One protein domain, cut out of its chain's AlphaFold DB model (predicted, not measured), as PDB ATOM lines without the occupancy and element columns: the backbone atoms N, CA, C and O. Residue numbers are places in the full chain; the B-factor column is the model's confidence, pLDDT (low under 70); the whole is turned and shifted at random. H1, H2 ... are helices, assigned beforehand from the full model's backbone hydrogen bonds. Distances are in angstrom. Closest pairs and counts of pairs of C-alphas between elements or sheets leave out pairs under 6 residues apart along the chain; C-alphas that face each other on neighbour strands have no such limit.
ATOM      1  N   ASP A   9     -48.333 -21.450  12.437       64.25
ATOM      2  CA  ASP A   9     -47.652 -22.696  12.818       64.25
ATOM      3  C   ASP A   9     -47.081 -22.656  14.244       64.25
ATOM      4  O   ASP A   9     -47.208 -23.621  15.002       64.25
ATOM      5  N   GLU A  10     -46.490 -21.528  14.658       68.31
ATOM      6  CA  GLU A  10     -45.971 -21.392  16.026       68.31
ATOM      7  C   GLU A  10     -47.102 -21.349  17.056       68.31
ATOM      8  O   GLU A  10     -46.999 -21.973  18.115       68.31
ATOM      9  N   GLN A  11     -48.204 -20.660  16.743       74.94
ATOM     10  CA  GLN A  11     -49.361 -20.603  17.631       74.94
ATOM     11  C   GLN A  11     -50.011 -21.987  17.786       74.94
ATOM     12  O   GLN A  11     -50.350 -22.366  18.909       74.94
ATOM     13  N   SER A  12     -50.107 -22.776  16.706       78.88
ATOM     14  CA  SER A  12     -50.543 -24.182  16.767       78.88
ATOM     15  C   SER A  12     -49.683 -25.018  17.719       78.88
ATOM     16  O   SER A  12     -50.217 -25.756  18.548       78.88
ATOM     17  N   ASN A  13     -48.359 -24.857  17.672       87.19
ATOM     18  CA  ASN A  13     -47.449 -25.578  18.563       87.19
ATOM     19  C   ASN A  13     -47.663 -25.210  20.045       87.19
ATOM     20  O   ASN A  13     -47.661 -26.084  20.911       87.19
ATOM     21  N   TYR A  14     -47.901 -23.935  20.374       90.19
ATOM     22  CA  TYR A  14     -48.170 -23.543  21.765       90.19
ATOM     23  C   TYR A  14     -49.517 -24.045  22.289       90.19
ATOM     24  O   TYR A  14     -49.618 -24.368  23.475       90.19
ATOM     25  N   VAL A  15     -50.526 -24.155  21.424       90.25
ATOM     26  CA  VAL A  15     -51.813 -24.773  21.769       90.25
ATOM     27  C   VAL A  15     -51.630 -26.261  22.076       90.25
ATOM     28  O   VAL A  15     -52.167 -26.749  23.069       90.25
ATOM     29  N   GLU A  16     -50.814 -26.976  21.302       92.69
ATOM     30  CA  GLU A  16     -50.499 -28.382  21.582       92.69
ATOM     31  C   GLU A  16     -49.773 -28.551  22.929       92.69
ATOM     32  O   GLU A  16     -50.154 -29.394  23.745       92.69
ATOM     33  N   ILE A  17     -48.793 -27.686  23.216       94.00
ATOM     34  CA  ILE A  17     -48.106 -27.642  24.519       94.00
ATOM     35  C   ILE A  17     -49.108 -27.393  25.655       94.00
ATOM     36  O   ILE A  17     -49.016 -28.033  26.705       94.00
ATOM     37  N   ALA A  18     -50.063 -26.481  25.463       94.31
ATOM     38  CA  ALA A  18     -51.088 -26.159  26.451       94.31
ATOM     39  C   ALA A  18     -51.997 -27.366  26.742       94.31
ATOM     40  O   ALA A  18     -52.218 -27.701  27.907       94.31
ATOM     41  N   HIS A  19     -52.446 -28.071  25.700       94.06
ATOM     42  CA  HIS A  19     -53.243 -29.292  25.835       94.06
ATOM     43  C   HIS A  19     -52.509 -30.382  26.620       94.06
ATOM     44  O   HIS A  19     -53.054 -30.944  27.569       94.06
ATOM     45  N   GLN A  20     -51.254 -30.651  26.268       94.94
ATOM     46  CA  GLN A  20     -50.452 -31.667  26.948       94.94
ATOM     47  C   GLN A  20     -50.154 -31.289  28.407       94.94
ATOM     48  O   GLN A  20     -50.204 -32.138  29.300       94.94
ATOM     49  N   LEU A  21     -49.903 -30.005  28.689       93.69
ATOM     50  CA  LEU A  21     -49.766 -29.515  30.064       93.69
ATOM     51  C   LEU A  21     -51.052 -29.690  30.874       93.69
ATOM     52  O   LEU A  21     -50.974 -29.993  32.067       93.69
ATOM     53  N   ASP A  22     -52.216 -29.511  30.250       94.56
ATOM     54  CA  ASP A  22     -53.503 -29.712  30.909       94.56
ATOM     55  C   ASP A  22     -53.729 -31.185  31.279       94.56
ATOM     56  O   ASP A  22     -54.131 -31.493  32.404       94.56
ATOM     57  N   GLU A  23     -53.400 -32.112  30.378       93.75
ATOM     58  CA  GLU A  23     -53.458 -33.551  30.657       93.75
ATOM     59  C   GLU A  23     -52.523 -33.938  31.808       93.75
ATOM     60  O   GLU A  23     -52.947 -34.594  32.766       93.75
ATOM     61  N   LEU A  24     -51.273 -33.467  31.769       92.44
ATOM     62  CA  LEU A  24     -50.293 -33.742  32.817       92.44
ATOM     63  C   LEU A  24     -50.753 -33.198  34.169       92.44
ATOM     64  O   LEU A  24     -50.783 -33.944  35.150       92.44
ATOM     65  N   GLN A  25     -51.151 -31.924  34.235       92.94
ATOM     66  CA  GLN A  25     -51.512 -31.298  35.507       92.94
ATOM     67  C   GLN A  25     -52.767 -31.921  36.115       92.94
ATOM     68  O   GLN A  25     -52.787 -32.119  37.326       92.94
ATOM     69  N   LYS A  26     -53.769 -32.315  35.313       91.12
ATOM     70  CA  LYS A  26     -55.012 -32.946  35.801       91.12
ATOM     71  C   LYS A  26     -54.771 -34.208  36.624       91.12
ATOM     72  O   LYS A  26     -55.562 -34.499  37.512       91.12
ATOM     73  N   THR A  27     -53.693 -34.942  36.361       90.19
ATOM     74  CA  THR A  27     -53.350 -36.161  37.114       90.19
ATOM     75  C   THR A  27     -52.586 -35.885  38.412       90.19
ATOM     76  O   THR A  27     -52.392 -36.791  39.222       90.19
ATOM     77  N   LYS A  28     -52.146 -34.642  38.643       89.00
ATOM     78  CA  LYS A  28     -51.364 -34.254  39.822       89.00
ATOM     79  C   LYS A  28     -52.239 -33.755  40.962       89.00
ATOM     80  O   LYS A  28     -53.377 -33.325  40.762       89.00
ATOM     81  N   ASN A  29     -51.649 -33.760  42.161       84.75
ATOM     82  CA  ASN A  29     -52.260 -33.219  43.376       84.75
ATOM     83  C   ASN A  29     -53.637 -33.856  43.648       84.75
ATOM     84  O   ASN A  29     -54.647 -33.159  43.753       84.75
ATOM     85  N   ASP A  30     -53.678 -35.193  43.655       85.12
ATOM     86  CA  ASP A  30     -54.890 -36.005  43.837       85.12
ATOM     87  C   ASP A  30     -56.041 -35.624  42.887       85.12
ATOM     88  O   ASP A  30     -57.210 -35.582  43.270       85.12
ATOM     89  N   GLY A  31     -55.709 -35.275  41.641       82.62
ATOM     90  CA  GLY A  31     -56.685 -34.892  40.621       82.62
ATOM     91  C   GLY A  31     -57.146 -33.429  40.672       82.62
ATOM     92  O   GLY A  31     -57.955 -33.006  39.850       82.62
ATOM     93  N   ARG A  32     -56.654 -32.621  41.623       84.12
ATOM     94  CA  ARG A  32     -57.025 -31.194  41.748       84.12
ATOM     95  C   ARG A  32     -56.308 -30.305  40.736       84.12
ATOM     96  O   ARG A  32     -56.776 -29.201  40.419       84.12
ATOM     97  N   GLY A  33     -55.171 -30.778  40.245       86.50
ATOM     98  CA  GLY A  33     -54.330 -30.018  39.349       86.50
ATOM     99  C   GLY A  33     -53.342 -29.091  40.040       86.50
ATOM    100  O   GLY A  33     -53.339 -28.917  41.265       86.50
ATOM    101  N   VAL A  34     -52.503 -28.468  39.215       89.88
ATOM    102  CA  VAL A  34     -51.455 -27.539  39.644       89.88
ATOM    103  C   VAL A  34     -51.848 -26.128  39.212       89.88
ATOM    104  O   VAL A  34     -51.883 -25.814  38.025       89.88
ATOM    105  N   GLY A  35     -52.171 -25.264  40.179       90.25
ATOM    106  CA  GLY A  35     -52.764 -23.946  39.907       90.25
ATOM    107  C   GLY A  35     -51.925 -23.052  38.988       90.25
ATOM    108  O   GLY A  35     -52.464 -22.458  38.060       90.25
ATOM    109  N   CYS A  36     -50.604 -23.006  39.181       92.38
ATOM    110  CA  CYS A  36     -49.721 -22.213  38.322       92.38
ATOM    111  C   CYS A  36     -49.651 -22.739  36.879       92.38
ATOM    112  O   CYS A  36     -49.507 -21.941  35.956       92.38
ATOM    113  N   ILE A  37     -49.845 -24.046  36.661       93.50
ATOM    114  CA  ILE A  37     -49.903 -24.625  35.311       93.50
ATOM    115  C   ILE A  37     -51.160 -24.171  34.571       93.50
ATOM    116  O   ILE A  37     -51.076 -23.849  33.392       93.50
ATOM    117  N   LYS A  38     -52.300 -24.033  35.262       93.12
ATOM    118  CA  LYS A  38     -53.531 -23.498  34.651       93.12
ATOM    119  C   LYS A  38     -53.328 -22.084  34.101       93.12
ATOM    120  O   LYS A  38     -53.810 -21.775  33.018       93.12
ATOM    121  N   HIS A  39     -52.575 -21.242  34.810       94.38
ATOM    122  CA  HIS A  39     -52.243 -19.900  34.324       94.38
ATOM    123  C   HIS A  39     -51.268 -19.927  33.137       94.38
ATOM    124  O   HIS A  39     -51.418 -19.133  32.212       94.38
ATOM    125  N   ILE A  40     -50.292 -20.844  33.135       94.94
ATOM    126  CA  ILE A  40     -49.389 -21.040  31.989       94.94
ATOM    127  C   ILE A  40     -50.197 -21.432  30.747       94.94
ATOM    128  O   ILE A  40     -50.058 -20.775  29.722       94.94
ATOM    129  N   ILE A  41     -51.078 -22.431  30.858       95.31
ATOM    130  CA  ILE A  41     -51.973 -22.893  29.781       95.31
ATOM    131  C   ILE A  41     -52.783 -21.723  29.221       95.31
ATOM    132  O   ILE A  41     -52.723 -21.460  28.024       95.31
ATOM    133  N   GLN A  42     -53.447 -20.958  30.093       95.06
ATOM    134  CA  GLN A  42     -54.255 -19.812  29.682       95.06
ATOM    135  C   GLN A  42     -53.443 -18.779  28.886       95.06
ATOM    136  O   GLN A  42     -53.930 -18.221  27.904       95.06
ATOM    137  N   TYR A  43     -52.196 -18.510  29.283       94.50
ATOM    138  CA  TYR A  43     -51.342 -17.589  28.540       94.50
ATOM    139  C   TYR A  43     -50.853 -18.165  27.209       94.50
ATOM    140  O   TYR A  43     -50.789 -17.418  26.235       94.50
ATOM    141  N   LEU A  44     -50.562 -19.466  27.131       94.06
ATOM    142  CA  LEU A  44     -50.204 -20.124  25.870       94.06
ATOM    143  C   LEU A  44     -51.363 -20.087  24.862       94.06
ATOM    144  O   LEU A  44     -51.157 -19.695  23.714       94.06
ATOM    145  N   GLU A  45     -52.586 -20.383  25.305       91.88
ATOM    146  CA  GLU A  45     -53.801 -20.317  24.475       91.88
ATOM    147  C   GLU A  45     -54.070 -18.902  23.941       91.88
ATOM    148  O   GLU A  45     -54.544 -18.734  22.820       91.88
ATOM    149  N   MET A  46     -53.722 -17.870  24.716       91.75
ATOM    150  CA  MET A  46     -53.838 -16.464  24.311       91.75
ATOM    151  C   MET A  46     -52.668 -15.962  23.445       91.75
ATOM    152  O   MET A  46     -52.642 -14.778  23.109       91.75
ATOM    153  N   GLY A  47     -51.669 -16.802  23.149       91.81
ATOM    154  CA  GLY A  47     -50.442 -16.398  22.443       91.81
ATOM    155  C   GLY A  47     -49.499 -15.515  23.274       91.81
ATOM    156  O   GLY A  47     -48.568 -14.901  22.755       91.81
ATOM    157  N   LYS A  48     -49.709 -15.443  24.592       93.88
ATOM    158  CA  LYS A  48     -48.928 -14.647  25.553       93.88
ATOM    159  C   LYS A  48     -47.743 -15.444  26.104       93.88
ATOM    160  O   LYS A  48     -47.655 -15.764  27.290       93.88
ATOM    161  N   ILE A  49     -46.819 -15.803  25.215       92.69
ATOM    162  CA  ILE A  49     -45.719 -16.737  25.521       92.69
ATOM    163  C   ILE A  49     -44.762 -16.175  26.575       92.69
ATOM    164  O   ILE A  49     -44.269 -16.904  27.438       92.69
ATOM    165  N   ARG A  50     -44.504 -14.864  26.541       91.75
ATOM    166  CA  ARG A  50     -43.609 -14.209  27.501       91.75
ATOM    167  C   ARG A  50     -44.171 -14.281  28.920       91.75
ATOM    168  O   ARG A  50     -43.427 -14.541  29.866       91.75
ATOM    169  N   GLU A  51     -45.470 -14.081  29.072       94.38
ATOM    170  CA  GLU A  51     -46.193 -14.169  30.335       94.38
ATOM    171  C   GLU A  51     -46.203 -15.607  30.861       94.38
ATOM    172  O   GLU A  51     -45.873 -15.830  32.027       94.38
ATOM    173  N   ALA A  52     -46.453 -16.591  29.989       95.00
ATOM    174  CA  ALA A  52     -46.353 -18.012  30.328       95.00
ATOM    175  C   ALA A  52     -44.950 -18.384  30.848       95.00
ATOM    176  O   ALA A  52     -44.807 -18.994  31.913       95.00
ATOM    177  N   LYS A  53     -43.892 -17.954  30.145       94.38
ATOM    178  CA  LYS A  53     -42.501 -18.161  30.578       94.38
ATOM    179  C   LYS A  53     -42.214 -17.458  31.903       94.38
ATOM    180  O   LYS A  53     -41.576 -18.048  32.769       94.38
ATOM    181  N   THR A  54     -42.729 -16.245  32.102       95.00
ATOM    182  CA  THR A  54     -42.550 -15.485  33.351       95.00
ATOM    183  C   THR A  54     -43.096 -16.244  34.559       95.00
ATOM    184  O   THR A  54     -42.402 -16.322  35.571       95.00
ATOM    185  N   ILE A  55     -44.269 -16.882  34.450       94.56
ATOM    186  CA  ILE A  55     -44.798 -17.721  35.540       94.56
ATOM    187  C   ILE A  55     -43.827 -18.848  35.887       94.56
ATOM    188  O   ILE A  55     -43.618 -19.133  37.065       94.56
ATOM    189  N   CYS A  56     -43.208 -19.479  34.886       94.25
ATOM    190  CA  CYS A  56     -42.250 -20.556  35.131       94.25
ATOM    191  C   CYS A  56     -41.079 -20.078  36.002       94.25
ATOM    192  O   CYS A  56     -40.592 -20.846  36.827       94.25
ATOM    193  N   PHE A  57     -40.646 -18.819  35.858       93.44
ATOM    194  CA  PHE A  57     -39.629 -18.222  36.727       93.44
ATOM    195  C   PHE A  57     -40.169 -17.939  38.129       93.44
ATOM    196  O   PHE A  57     -39.560 -18.369  39.112       93.44
ATOM    197  N   THR A  58     -41.309 -17.251  38.233       94.00
ATOM    198  CA  THR A  58     -41.840 -16.790  39.527       94.00
ATOM    199  C   THR A  58     -42.322 -17.935  40.413       94.00
ATOM    200  O   THR A  58     -42.125 -17.896  41.623       94.00
ATOM    201  N   ASP A  59     -42.915 -18.969  39.816       93.88
ATOM    202  CA  ASP A  59     -43.485 -20.125  40.514       93.88
ATOM    203  C   ASP A  59     -42.597 -21.380  40.408       93.88
ATOM    204  O   ASP A  59     -43.041 -22.488  40.722       93.88
ATOM    205  N   SER A  60     -41.328 -21.219  40.017       90.88
ATOM    206  CA  SER A  60     -40.351 -22.314  39.874       90.88
ATOM    207  C   SER A  60     -40.213 -23.185  41.129       90.88
ATOM    208  O   SER A  60     -40.076 -24.405  41.016       90.88
ATOM    209  N   ASP A  61     -40.301 -22.586  42.319       89.69
ATOM    210  CA  ASP A  61     -40.247 -23.299  43.599       89.69
ATOM    211  C   ASP A  61     -41.436 -24.257  43.782       89.69
ATOM    212  O   ASP A  61     -41.259 -25.429  44.114       89.69
ATOM    213  N   LYS A  62     -42.649 -23.810  43.430       89.94
ATOM    214  CA  LYS A  62     -43.869 -24.635  43.487       89.94
ATOM    215  C   LYS A  62     -43.815 -25.783  42.480       89.94
ATOM    216  O   LYS A  62     -44.302 -26.879  42.756       89.94
ATOM    217  N   LEU A  63     -43.214 -25.535  41.316       90.75
ATOM    218  CA  LEU A  63     -43.064 -26.526  40.252       90.75
ATOM    219  C   LEU A  63     -42.070 -27.632  40.605       90.75
ATOM    220  O   LEU A  63     -42.185 -28.725  40.060       90.75
ATOM    221  N   ARG A  64     -41.145 -27.400  41.549       89.75
ATOM    222  CA  ARG A  64     -40.122 -28.379  41.965       89.75
ATOM    223  C   ARG A  64     -40.711 -29.722  42.417       89.75
ATOM    224  O   ARG A  64     -40.051 -30.745  42.285       89.75
ATOM    225  N   SER A  65     -41.951 -29.726  42.911       89.69
ATOM    226  CA  SER A  65     -42.662 -30.946  43.330       89.69
ATOM    227  C   SER A  65     -43.201 -31.789  42.163       89.69
ATOM    228  O   SER A  65     -43.673 -32.901  42.385       89.69
ATOM    229  N   TYR A  66     -43.145 -31.278  40.931       92.31
ATOM    230  CA  TYR A  66     -43.709 -31.899  39.729       92.31
ATOM    231  C   TYR A  66     -42.631 -32.020  38.635       92.31
ATOM    232  O   TYR A  66     -42.671 -31.293  37.637       92.31
ATOM    233  N   PRO A  67     -41.627 -32.897  38.825       91.44
ATOM    234  CA  PRO A  67     -40.467 -32.984  37.938       91.44
ATOM    235  C   PRO A  67     -40.831 -33.351  36.494       91.44
ATOM    236  O   PRO A  67     -40.235 -32.826  35.563       91.44
ATOM    237  N   ASP A  68     -41.857 -34.174  36.290       92.56
ATOM    238  CA  ASP A  68     -42.332 -34.559  34.961       92.56
ATOM    239  C   ASP A  68     -42.946 -33.383  34.185       92.56
ATOM    240  O   ASP A  68     -42.719 -33.233  32.983       92.56
ATOM    241  N   ILE A  69     -43.663 -32.499  34.884       93.62
ATOM    242  CA  ILE A  69     -44.166 -31.251  34.305       93.62
ATOM    243  C   ILE A  69     -42.998 -30.316  33.970       93.62
ATOM    244  O   ILE A  69     -42.991 -29.713  32.896       93.62
ATOM    245  N   ILE A  70     -41.994 -30.209  34.849       93.88
ATOM    246  CA  ILE A  70     -40.786 -29.415  34.576       93.88
ATOM    247  C   ILE A  70     -40.086 -29.915  33.311       93.88
ATOM    248  O   ILE A  70     -39.761 -29.110  32.438       93.88
ATOM    249  N   ASP A  71     -39.868 -31.223  33.193       92.88
ATOM    250  CA  ASP A  71     -39.183 -31.814  32.042       92.88
ATOM    251  C   ASP A  71     -39.947 -31.552  30.740       92.88
ATOM    252  O   ASP A  71     -39.346 -31.185  29.726       92.88
ATOM    253  N   TYR A  72     -41.279 -31.648  30.780       94.81
ATOM    254  CA  TYR A  72     -42.120 -31.305  29.638       94.81
ATOM    255  C   TYR A  72     -41.998 -29.821  29.251       94.81
ATOM    256  O   TYR A  72     -41.809 -29.499  28.074       94.81
ATOM    257  N   ILE A  73     -42.049 -28.908  30.229       93.94
ATOM    258  CA  ILE A  73     -41.897 -27.464  30.007       93.94
ATOM    259  C   ILE A  73     -40.524 -27.153  29.399       93.94
ATOM    260  O   ILE A  73     -40.438 -26.416  28.417       93.94
ATOM    261  N   LYS A  74     -39.445 -27.736  29.929       92.50
ATOM    262  CA  LYS A  74     -38.087 -27.551  29.398       92.50
ATOM    263  C   LYS A  74     -37.987 -27.982  27.937       92.50
ATOM    264  O   LYS A  74     -37.506 -27.223  27.100       92.50
ATOM    265  N   LYS A  75     -38.465 -29.191  27.635       91.69
ATOM    266  CA  LYS A  75     -38.330 -29.811  26.313       91.69
ATOM    267  C   LYS A  75     -39.116 -29.082  25.226       91.69
ATOM    268  O   LYS A  75     -38.673 -29.082  24.078       91.69
ATOM    269  N   ASN A  76     -40.258 -28.487  25.574       93.00
ATOM    270  CA  ASN A  76     -41.185 -27.928  24.589       93.00
ATOM    271  C   ASN A  76     -41.283 -26.397  24.645       93.00
ATOM    272  O   ASN A  76     -41.134 -25.750  23.614       93.00
ATOM    273  N   LEU A  77     -41.466 -25.797  25.827       92.12
ATOM    274  CA  LEU A  77     -41.630 -24.340  25.967       92.12
ATOM    275  C   LEU A  77     -40.291 -23.584  25.935       92.12
ATOM    276  O   LEU A  77     -40.225 -22.463  25.431       92.12
ATOM    277  N   PHE A  78     -39.226 -24.197  26.459       91.62
ATOM    278  CA  PHE A  78     -37.877 -23.618  26.512       91.62
ATOM    279  C   PHE A  78     -36.885 -24.325  25.575       91.62
ATOM    280  O   PHE A  78     -35.678 -24.171  25.731       91.62
ATOM    281  N   LYS A  79     -37.365 -25.067  24.566       86.44
ATOM    282  CA  LYS A  79     -36.536 -25.889  23.658       86.44
ATOM    283  C   LYS A  79     -35.324 -25.152  23.071       86.44
ATOM    284  O   LYS A  79     -34.254 -25.737  22.921       86.44
ATOM    285  N   HIS A  80     -35.509 -23.882  22.715       83.50
ATOM    286  CA  HIS A  80     -34.479 -23.027  22.117       83.50
ATOM    287  C   HIS A  80     -33.942 -21.964  23.087       83.50
ATOM    288  O   HIS A  80     -33.028 -21.210  22.744       83.50
ATOM    289  N   ASP A  81     -34.461 -21.928  24.314       84.81
ATOM    290  CA  ASP A  81     -34.099 -20.945  25.321       84.81
ATOM    291  C   ASP A  81     -32.938 -21.484  26.161       84.81
ATOM    292  O   ASP A  81     -33.087 -22.385  26.984       84.81
ATOM    293  N   LYS A  82     -31.757 -20.884  25.995       78.31
ATOM    294  CA  LYS A  82     -30.575 -21.204  26.820       78.31
ATOM    295  C   LYS A  82     -30.735 -20.778  28.284       78.31
ATOM    296  O   LYS A  82     -29.974 -21.216  29.152       78.31
ATOM    297  N   GLU A  83     -31.693 -19.893  28.542       83.19
ATOM    298  CA  GLU A  83     -32.020 -19.361  29.856       83.19
ATOM    299  C   GLU A  83     -33.459 -19.720  30.211       83.19
ATOM    300  O   GLU A  83     -34.413 -19.271  29.584       83.19
ATOM    301  N   HIS A  84     -33.606 -20.539  31.244       87.62
ATOM    302  CA  HIS A  84     -34.885 -20.919  31.825       87.62
ATOM    303  C   HIS A  84     -34.677 -21.132  33.335       87.62
ATOM    304  O   HIS A  84     -33.530 -21.236  33.780       87.62
ATOM    305  N   PRO A  85     -35.741 -21.234  34.149       86.31
ATOM    306  CA  PRO A  85     -35.639 -21.213  35.617       86.31
ATOM    307  C   PRO A  85     -34.742 -22.303  36.222       86.31
ATOM    308  O   PRO A  85     -34.259 -22.189  37.343       86.31
ATOM    309  N   TRP A  86     -34.517 -23.374  35.467       88.88
ATOM    310  CA  TRP A  86     -33.783 -24.562  35.889       88.88
ATOM    311  C   TRP A  86     -32.452 -24.748  35.148       88.88
ATOM    312  O   TRP A  86     -31.777 -25.747  35.378       88.88
ATOM    313  N   SER A  87     -32.058 -23.815  34.272       84.25
ATOM    314  CA  SER A  87     -30.861 -23.966  33.431       84.25
ATOM    315  C   SER A  87     -29.577 -24.027  34.262       84.25
ATOM    316  O   SER A  87     -28.622 -24.700  33.884       84.25
ATOM    317  N   PHE A  88     -29.561 -23.377  35.431       77.50
ATOM    318  CA  PHE A  88     -28.458 -23.467  36.387       77.50
ATOM    319  C   PHE A  88     -28.294 -24.884  36.953       77.50
ATOM    320  O   PHE A  88     -27.178 -25.393  37.002       77.50
ATOM    321  N   LEU A  89     -29.397 -25.546  37.318       72.38
ATOM    322  CA  LEU A  89     -29.366 -26.926  37.819       72.38
ATOM    323  C   LEU A  89     -28.902 -27.906  36.737       72.38
ATOM    324  O   LEU A  89     -28.135 -28.820  37.024       72.38
ATOM    325  N   ASP A  90     -29.315 -27.684  35.489       74.81
ATOM    326  CA  ASP A  90     -28.887 -28.522  34.366       74.81
ATOM    327  C   ASP A  90     -27.380 -28.365  34.083       74.81
ATOM    328  O   ASP A  90     -26.700 -29.352  33.794       74.81
ATOM    329  N   ARG A  91     -26.828 -27.150  34.237       75.56
ATOM    330  CA  ARG A  91     -25.377 -26.898  34.143       75.56
ATOM    331  C   ARG A  91     -24.594 -27.546  35.282       75.56
ATOM    332  O   ARG A  91     -23.561 -28.148  35.012       75.56
ATOM    333  N   LEU A  92     -25.085 -27.459  36.521       72.38
ATOM    334  CA  LEU A  92     -24.445 -28.104  37.674       72.38
ATOM    335  C   LEU A  92     -24.371 -29.624  37.502       72.38
ATOM    336  O   LEU A  92     -23.296 -30.200  37.630       72.38
ATOM    337  N   ARG A  93     -25.481 -30.261  37.111       71.25
ATOM    338  CA  ARG A  93     -25.521 -31.712  36.875       71.25
ATOM    339  C   ARG A  93     -24.584 -32.152  35.746       71.25
ATOM    340  O   ARG A  93     -24.062 -33.258  35.782       71.25
ATOM    341  N   SER A  94     -24.377 -31.292  34.748       70.25
ATOM    342  CA  SER A  94     -23.464 -31.565  33.630       70.25
ATOM    343  C   SER A  94     -21.984 -31.438  34.016       70.25
ATOM    344  O   SER A  94     -21.145 -32.001  33.329       70.25
ATOM    345  N   MET A  95     -21.656 -30.718  35.096       66.06
ATOM    346  CA  MET A  95     -20.285 -30.593  35.616       66.06
ATOM    347  C   MET A  95     -19.900 -31.734  36.568       66.06
ATOM    348  O   MET A  95     -18.728 -32.085  36.658       66.06
ATOM    349  N   GLU A  96     -20.863 -32.328  37.278       60.00
ATOM    350  CA  GLU A  96     -20.596 -33.454  38.190       60.00
ATOM    351  C   GLU A  96     -20.202 -34.737  37.439       60.00
ATOM    352  O   GLU A  96     -19.410 -35.527  37.946       60.00
ATOM    353  N   THR A  97     -20.664 -34.918  36.198       57.44
ATOM    354  CA  THR A  97     -20.294 -36.064  35.351       57.44
ATOM    355  C   THR A  97     -18.846 -36.049  34.851       57.44
ATOM    356  O   THR A  97     -18.369 -37.082  34.386       57.44
ATOM    357  N   ASP A  98     -18.131 -34.927  34.980       55.50
ATOM    358  CA  ASP A  98     -16.724 -34.811  34.570       55.50
ATOM    359  C   ASP A  98     -15.736 -35.199  35.691       55.50
ATOM    360  O   ASP A  98     -14.536 -35.320  35.445       55.50
TER     361      ASP A  98
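What this domain is: This is residues 9 to 98 of the 102 residues of an uncharacterized protein of uncultured bacterium (UniProt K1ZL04). Four helices, H5, H1, H2 and H3, stand side by side in a curved row, each running the opposite way to the next, with the short H4 at one end of the open side between H3 and H5. A last helix, H6, sticks out of this body as an arm with residues 88 to 98, which stand free and add to the length. The printed part has 90 residues with six named helices, H1 to H6 in order along the chain, and no named strand; the class is all helix. It is compact, with a radius of gyration of the C-alphas of 13.3 A, and the C-alphas span 41 by 34 by 19 A.

Where its parts are: H1, residues 9 to 26, is the longest helix, 26.2 A from first to last C-alpha, and begins at C-alpha 9 at (-47.652, -22.696, 12.818). H2, residues 35 to 45, is 15.9 A long. H3, residues 49 to 58, is 14.5 A long, and H4, residues 60 to 63, is 5.0 A. H5, residues 67 to 76, is 14.3 A long and begins at C-alpha 67 at (-40.467, -32.984, 37.938). H6, residues 87 to 96, is 14.8 A long and ends at C-alpha 96 at (-20.596, -33.454, 38.190).

How they stand to each other: H1 and H2 form a helical hairpin; they touch at a shallow tilt of 21 degrees, opposite ways, and their closest C-alphas, those of Ala 18 and Ile 41, are 4.7 A apart. H2 and H3 form a second helical hairpin and touch at a shallow tilt of 17 degrees, opposite ways, with the C-alphas of Ile 40 and Ala 52 closest at 4.6 A. H1 touches H5 with residues 17 to 25 alone, at a shallow tilt of 6 degrees, opposite ways; the closest C-alphas are those of Leu 24 and Ile 69, 6.8 A. H3 and H5 are apart. H4 is close but not clearly touching to H3, with the C-alphas of Cys 56 and Leu 63 closest at 7.9 A. It is also close but not clearly touching to H5, with those of Leu 63 and Ile 70 closest at 6.8 A. H2 and H4 are near each other. H6 touches no helix. In H1, H2, H3, H5 and H6 every O i to N i+4 pair is within hydrogen-bond range, and H4 is too short for such a pair.

The domain as a whole: The two C-alphas farthest apart, those of Met 46 and Asp 98, are 42.7 A from each other. Without residues 88 to 98 the body spans 34 by 25 by 18 A. The printed part has no cut. The links H2 to H3, H3 to H4 and H4 to H5 are tight, those from H1 to H2 and from H5 to H6 are short, and no link is long. The mean pLDDT of the printed part is 87.5, and residues 9 to 10 and 95 to 98 are under 70.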